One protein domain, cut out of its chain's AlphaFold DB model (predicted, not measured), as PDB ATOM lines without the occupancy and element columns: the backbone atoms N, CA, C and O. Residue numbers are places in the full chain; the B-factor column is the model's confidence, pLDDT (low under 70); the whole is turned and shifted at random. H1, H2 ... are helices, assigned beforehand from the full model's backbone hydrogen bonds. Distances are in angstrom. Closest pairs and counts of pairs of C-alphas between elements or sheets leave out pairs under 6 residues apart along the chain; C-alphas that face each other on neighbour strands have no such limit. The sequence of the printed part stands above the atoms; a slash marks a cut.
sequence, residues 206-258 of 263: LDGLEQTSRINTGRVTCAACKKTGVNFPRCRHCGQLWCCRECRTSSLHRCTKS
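This is residues 206 to 258 of the 263 residues of an uncharacterized protein of Mycena chlorophos (UniProt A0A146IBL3). What shape is this? It has little regular structure: a small body of folded-back loops holds the short helix H2, and residues 206 to 214, with H1, stick out at one end as an arm. What builds it? The printed part has 53 residues with two named helices, H1 then H2, and no named strand; the class is all helix, with only 12 residues in named elements. The whole is loose, with a radius of gyration of the C-alphas of 12.9 A and spans of 40 by 19 by 13 A.

Where is H1? It takes residues 206 to 212, 9.7 A long, from C-alpha 206 at (113.812, 122.575, 122.345). Where is H2? It takes residues 245 to 249, 6.1 A long, ending at C-alpha 249 at (140.102, 108.289, 141.255).

Do the helices meet? H1 and H2 are apart. Is anything paired between them? Residues 220 to 221 pair antiparallel with residues 228 to 229. Are the helix backbones bonded? In H1 and H2 every O i to N i+4 pair is within hydrogen-bond range.

How far does it reach? The two C-alphas farthest apart, Gly 208 and Ser 251, are 40.3 A apart. Is it continuous? The printed part has no cut, and the link from H1 to H2, 32 residues, is long. Where is confidence low? Residues 214 to 217, 251 and 258 have pLDDT under 70.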
ATOM      1  N   LEU A 206     113.013 123.245 121.316       83.06
ATOM      2  CA  LEU A 206     113.812 122.575 122.345       83.06
ATOM      3  C   LEU A 206     115.301 122.686 122.040       83.06
ATOM      4  O   LEU A 206     116.084 122.904 122.953       83.06
ATOM      5  N   ASP A 207     115.671 122.616 120.764       80.00
ATOM      6  CA  ASP A 207     117.046 122.823 120.312       80.00
ATOM      7  C   ASP A 207     117.508 124.268 120.593       80.00
ATOM      8  O   ASP A 207     118.588 124.493 121.133       80.00
ATOM      9  N   GLY A 208     116.642 125.262 120.355       83.38
ATOM     10  CA  GLY A 208     116.906 126.654 120.741       83.38
ATOM     11  C   GLY A 208     117.065 126.840 122.255       83.38
ATOM     12  O   GLY A 208     117.979 127.535 122.705       83.38
ATOM     13  N   LEU A 209     116.228 126.182 123.061       85.56
ATOM     14  CA  LEU A 209     116.356 126.189 124.522       85.56
ATOM     15  C   LEU A 209     117.617 125.464 124.991       85.56
ATOM     16  O   LEU A 209     118.261 125.912 125.930       85.56
ATOM     17  N   GLU A 210     118.004 124.372 124.346       82.50
ATOM     18  CA  GLU A 210     119.200 123.614 124.695       82.50
ATOM     19  C   GLU A 210     120.482 124.394 124.368       82.50
ATOM     20  O   GLU A 210     121.426 124.386 125.162       82.50
ATOM     21  N   GLN A 211     120.482 125.131 123.255       75.50
ATOM     22  CA  GLN A 211     121.577 126.015 122.846       75.50
ATOM     23  C   GLN A 211     121.696 127.259 123.736       75.50
ATOM     24  O   GLN A 211     122.805 127.691 124.049       75.50
ATOM     25  N   THR A 212     120.569 127.827 124.173       78.31
ATOM     26  CA  THR A 212     120.540 129.004 125.063       78.31
ATOM     27  C   THR A 212     120.643 128.643 126.544       78.31
ATOM     28  O   THR A 212     120.947 129.498 127.380       78.31
ATOM     29  N   SER A 213     120.429 127.373 126.899       78.00
ATOM     30  CA  SER A 213     120.472 126.922 128.282       78.00
ATOM     31  C   SER A 213     121.874 127.076 128.861       78.00
ATOM     32  O   SER A 213     122.863 126.499 128.394       78.00
ATOM     33  N   ARG A 214     121.939 127.796 129.988       67.06
ATOM     34  CA  ARG A 214     123.136 127.922 130.834       67.06
ATOM     35  C   ARG A 214     123.692 126.574 131.321       67.06
ATOM     36  O   ARG A 214     124.806 126.500 131.834       67.06
ATOM     37  N   ILE A 215     122.903 125.508 131.181       68.81
ATOM     38  CA  ILE A 215     123.246 124.146 131.591       68.81
ATOM     39  C   ILE A 215     124.166 123.475 130.552       68.81
ATOM     40  O   ILE A 215     124.990 122.647 130.930       68.81
ATOM     41  N   ASN A 216     124.103 123.877 129.276       64.38
ATOM     42  CA  ASN A 216     124.873 123.269 128.179       64.38
ATOM     43  C   ASN A 216     126.005 124.151 127.620       64.38
ATOM     44  O   ASN A 216     126.672 123.782 126.655       64.38
ATOM     45  N   THR A 217     126.280 125.303 128.228       61.19
ATOM     46  CA  THR A 217     127.051 126.396 127.596       61.19
ATOM     47  C   THR A 217     128.569 126.236 127.617       61.19
ATOM     48  O   THR A 217     129.304 127.205 127.448       61.19
ATOM     49  N   GLY A 218     129.094 125.027 127.789       79.31
ATOM     50  CA  GLY A 218     130.535 124.852 127.703       79.31
ATOM     51  C   GLY A 218     130.948 123.428 127.425       79.31
ATOM     52  O   GLY A 218     130.672 122.525 128.217       79.31
ATOM     53  N   ARG A 219     131.721 123.252 126.348       90.56
ATOM     54  CA  ARG A 219     132.654 122.129 126.268       90.56
ATOM     55  C   ARG A 219     133.603 122.257 127.455       90.56
ATOM     56  O   ARG A 219     134.500 123.094 127.468       90.56
ATOM     57  N   VAL A 220     133.375 121.442 128.471       93.88
ATOM     58  CA  VAL A 220     134.246 121.341 129.631       93.88
ATOM     59  C   VAL A 220     135.350 120.338 129.336       93.88
ATOM     60  O   VAL A 220     135.132 119.320 128.680       93.88
ATOM     61  N   THR A 221     136.556 120.617 129.814       96.00
ATOM     62  CA  THR A 221     137.698 119.714 129.669       96.00
ATOM     63  C   THR A 221     137.899 118.918 130.950       96.00
ATOM     64  O   THR A 221     137.834 119.442 132.063       96.00
ATOM     65  N   CYS A 222     138.128 117.615 130.805       95.50
ATOM     66  CA  CYS A 222     138.472 116.756 131.928       95.50
ATOM     67  C   CYS A 222     139.839 117.167 132.483       95.50
ATOM     68  O   CYS A 222     140.817 117.248 131.737       95.50
ATOM     69  N   ALA A 223     139.933 117.367 133.796       94.56
ATOM     70  CA  ALA A 223     141.167 117.804 134.439       94.56
ATOM     71  C   ALA A 223     142.329 116.808 134.248       94.56
ATOM     72  O   ALA A 223     143.463 117.250 134.057       94.56
ATOM     73  N   ALA A 224     142.046 115.496 134.238       94.69
ATOM     74  CA  ALA A 224     143.052 114.446 134.038       94.69
ATOM     75  C   ALA A 224     143.373 114.168 132.570       94.69
ATOM     76  O   ALA A 224     144.505 114.357 132.146       94.69
ATOM     77  N   CYS A 225     142.401 113.689 131.792       95.06
ATOM     78  CA  CYS A 225     142.667 113.176 130.444       95.06
ATOM     79  C   CYS A 225     142.478 114.217 129.335       95.06
ATOM     80  O   CYS A 225     142.589 113.872 128.163       95.06
ATOM     81  N   LYS A 226     142.123 115.461 129.686       95.00
ATOM     82  CA  LYS A 226     141.889 116.582 128.759       95.00
ATOM     83  C   LYS A 226     140.810 116.355 127.694       95.00
ATOM     84  O   LYS A 226     140.609 117.222 126.852       95.00
ATOM     85  N   LYS A 227     140.047 115.258 127.767       96.12
ATOM     86  CA  LYS A 227     138.877 115.034 126.907       96.12
ATOM     87  C   LYS A 227     137.883 116.179 127.081       96.12
ATOM     88  O   LYS A 227     137.545 116.521 128.214       96.12
ATOM     89  N   THR A 228     137.424 116.750 125.976       96.81
ATOM     90  CA  THR A 228     136.319 117.711 125.946       96.81
ATOM     91  C   THR A 228     134.993 116.965 125.986       96.81
ATOM     92  O   THR A 228     134.823 115.979 125.272       96.81
ATOM     93  N   GLY A 229     134.046 117.441 126.777       94.06
ATOM     94  CA  GLY A 229     132.684 116.923 126.795       94.06
ATOM     95  C   GLY A 229     131.742 117.896 127.481       94.06
ATOM     96  O   GLY A 229     132.098 119.044 127.729       94.06
ATOM     97  N   VAL A 230     130.537 117.435 127.778       92.50
ATOM     98  CA  VAL A 230     129.515 118.215 128.479       92.50
ATOM     99  C   VAL A 230     129.191 117.551 129.811       92.50
ATOM    100  O   VAL A 230     129.370 116.343 129.969       92.50
ATOM    101  N   ASN A 231     128.735 118.346 130.782       91.19
ATOM    102  CA  ASN A 231     128.177 117.852 132.047       91.19
ATOM    103  C   ASN A 231     129.089 116.906 132.853       91.19
ATOM    104  O   ASN A 231     128.626 115.992 133.534       91.19
ATOM    105  N   PHE A 232     130.403 117.135 132.821       94.31
ATOM    106  CA  PHE A 232     131.323 116.369 133.657       94.31
ATOM    107  C   PHE A 232     131.052 116.601 135.155       94.31
ATOM    108  O   PHE A 232     130.870 117.747 135.577       94.31
ATOM    109  N   PRO A 233     131.060 115.554 136.002       93.00
ATOM    110  CA  PRO A 233     130.952 115.713 137.446       93.00
ATOM    111  C   PRO A 233     132.069 116.595 138.012       93.00
ATOM    112  O   PRO A 233     133.254 116.418 137.712       93.00
ATOM    113  N   ARG A 234     131.681 117.519 138.897       94.19
ATOM    114  CA  ARG A 234     132.592 118.402 139.635       94.19
ATOM    115  C   ARG A 234     133.038 117.756 140.944       94.19
ATOM    116  O   ARG A 234     132.243 117.163 141.675       94.19
ATOM    117  N   CYS A 235     134.316 117.892 141.275       92.38
ATOM    118  CA  CYS A 235     134.837 117.516 142.584       92.38
ATOM    119  C   CYS A 235     134.308 118.491 143.647       92.38
ATOM    120  O   CYS A 235     134.515 119.693 143.529       92.38
ATOM    121  N   ARG A 236     133.677 117.980 144.715       87.44
ATOM    122  CA  ARG A 236     133.117 118.821 145.794       87.44
ATOM    123  C   ARG A 236     134.166 119.634 146.555       87.44
ATOM    124  O   ARG A 236     133.834 120.662 147.121       87.44
ATOM    125  N   HIS A 237     135.417 119.182 146.559       90.38
ATOM    126  CA  HIS A 237     136.494 119.855 147.276       90.38
ATOM    127  C   HIS A 237     137.191 120.901 146.401       90.38
ATOM    128  O   HIS A 237     137.263 122.059 146.788       90.38
ATOM    129  N   CYS A 238     137.688 120.525 145.215       92.56
ATOM    130  CA  CYS A 238     138.469 121.429 144.355       92.56
ATOM    131  C   CYS A 238     137.695 122.081 143.202       92.56
ATOM    132  O   CYS A 238     138.240 122.970 142.557       92.56
ATOM    133  N   GLY A 239     136.465 121.652 142.911       92.62
ATOM    134  CA  GLY A 239     135.666 122.156 141.787       92.62
ATOM    135  C   GLY A 239     136.065 121.624 140.403       92.62
ATOM    136  O   GLY A 239     135.341 121.862 139.443       92.62
ATOM    137  N   GLN A 240     137.168 120.874 140.287       94.88
ATOM    138  CA  GLN A 240     137.656 120.315 139.016       94.88
ATOM    139  C   GLN A 240     136.665 119.317 138.391       94.88
ATOM    140  O   GLN A 240     135.968 118.601 139.115       94.88
ATOM    141  N   LEU A 241     136.643 119.250 137.056       95.00
ATOM    142  CA  LEU A 241     135.704 118.472 136.232       95.00
ATOM    143  C   LEU A 241     136.332 117.158 135.728       95.00
ATOM    144  O   LEU A 241     137.500 117.141 135.338       95.00
ATOM    145  N   TRP A 242     135.561 116.063 135.703       95.56
ATOM    146  CA  TRP A 242     136.060 114.713 135.376       95.56
ATOM    147  C   TRP A 242     135.138 113.969 134.414       95.56
ATOM    148  O   TRP A 242     133.962 113.827 134.704       95.56
ATOM    149  N   CYS A 243     135.658 113.426 133.311       95.56
ATOM    150  CA  CYS A 243     134.820 112.717 132.334       95.56
ATOM    151  C   CYS A 243     134.325 111.339 132.803       95.56
ATOM    152  O   CYS A 243     133.301 110.867 132.330       95.56
ATOM    153  N   CYS A 244     135.054 110.670 133.701       93.94
ATOM    154  CA  CYS A 244     134.717 109.336 134.197       93.94
ATOM    155  C   CYS A 244     135.274 109.095 135.609       93.94
ATOM    156  O   CYS A 244     136.047 109.902 136.148       93.94
ATOM    157  N   ARG A 245     134.875 107.971 136.217       93.31
ATOM    158  CA  ARG A 245     135.290 107.582 137.571       93.31
ATOM    159  C   ARG A 245     136.794 107.357 137.654       93.31
ATOM    160  O   ARG A 245     137.400 107.816 138.614       93.31
ATOM    161  N   GLU A 246     137.382 106.716 136.651       94.00
ATOM    162  CA  GLU A 246     138.806 106.373 136.604       94.00
ATOM    163  C   GLU A 246     139.653 107.638 136.606       94.00
ATOM    164  O   GLU A 246     140.606 107.738 137.371       94.00
ATOM    165  N   CYS A 247     139.255 108.648 135.826       93.62
ATOM    166  CA  CYS A 247     139.909 109.949 135.861       93.62
ATOM    167  C   CYS A 247     139.791 110.548 137.273       93.62
ATOM    168  O   CYS A 247     140.803 110.943 137.842       93.62
ATOM    169  N   ARG A 248     138.597 110.532 137.883       91.56
ATOM    170  CA  ARG A 248     138.365 111.085 139.231       91.56
ATOM    171  C   ARG A 248     139.175 110.396 140.335       91.56
ATOM    172  O   ARG A 248     139.570 111.065 141.287       91.56
ATOM    173  N   THR A 249     139.367 109.080 140.252       88.25
ATOM    174  CA  THR A 249     140.102 108.289 141.255       88.25
ATOM    175  C   THR A 249     141.568 108.075 140.907       88.25
ATOM    176  O   THR A 249     142.293 107.505 141.719       88.25
ATOM    177  N   SER A 250     142.005 108.477 139.712       85.06
ATOM    178  CA  SER A 250     143.400 108.343 139.305       85.06
ATOM    179  C   SER A 250     144.310 109.046 140.314       85.06
ATOM    180  O   SER A 250     144.005 110.137 140.797       85.06
ATOM    181  N   SER A 251     145.440 108.416 140.634       66.88
ATOM    182  CA  SER A 251     146.427 108.919 141.599       66.88
ATOM    183  C   SER A 251     147.035 110.271 141.210       66.88
ATOM    184  O   SER A 251     147.656 110.919 142.050       66.88
ATOM    185  N   LEU A 252     146.824 110.731 139.971       75.12
ATOM    186  CA  LEU A 252     147.179 112.083 139.550       75.12
ATOM    187  C   LEU A 252     146.297 113.159 140.193       75.12
ATOM    188  O   LEU A 252     146.735 114.304 140.317       75.12
ATOM    189  N   HIS A 253     145.077 112.835 140.632       82.62
ATOM    190  CA  HIS A 253     144.255 113.818 141.318       82.62
ATOM    191  C   HIS A 253     144.617 113.928 142.799       82.62
ATOM    192  O   HIS A 253     143.978 113.331 143.667       82.62
ATOM    193  N   ARG A 254     145.594 114.779 143.119       83.50
ATOM    194  CA  ARG A 254     145.702 115.322 144.477       83.50
ATOM    195  C   ARG A 254     144.739 116.489 144.619       83.50
ATOM    196  O   ARG A 254     144.958 117.565 144.063       83.50
ATOM    197  N   CYS A 255     143.651 116.273 145.354       85.94
ATOM    198  CA  CYS A 255     142.732 117.347 145.681       85.94
ATOM    199  C   CYS A 255     143.418 118.336 146.633       85.94
ATOM    200  O   CYS A 255     143.521 118.092 147.829       85.94
ATOM    201  N   THR A 256     143.902 119.462 146.114       78.12
ATOM    202  CA  THR A 256     144.671 120.434 146.912       78.12
ATOM    203  C   THR A 256     143.858 121.049 148.055       78.12
ATOM    204  O   THR A 256     144.419 121.397 149.087       78.12
ATOM    205  N   LYS A 257     142.526 121.121 147.921       76.88
ATOM    206  CA  LYS A 257     141.634 121.692 148.943       76.88
ATOM    207  C   LYS A 257     141.298 120.755 150.107       76.88
ATOM    208  O   LYS A 257     140.805 121.243 151.117       76.88
ATOM    209  N   SER A 258     141.560 119.445 150.022       67.31
ATOM    210  CA  SER A 258     141.296 118.552 151.163       67.31
ATOM    211  C   SER A 258     142.334 118.678 152.281       67.31
ATOM    212  O   SER A 258     142.071 118.208 153.378       67.31
TER     213      SER A 258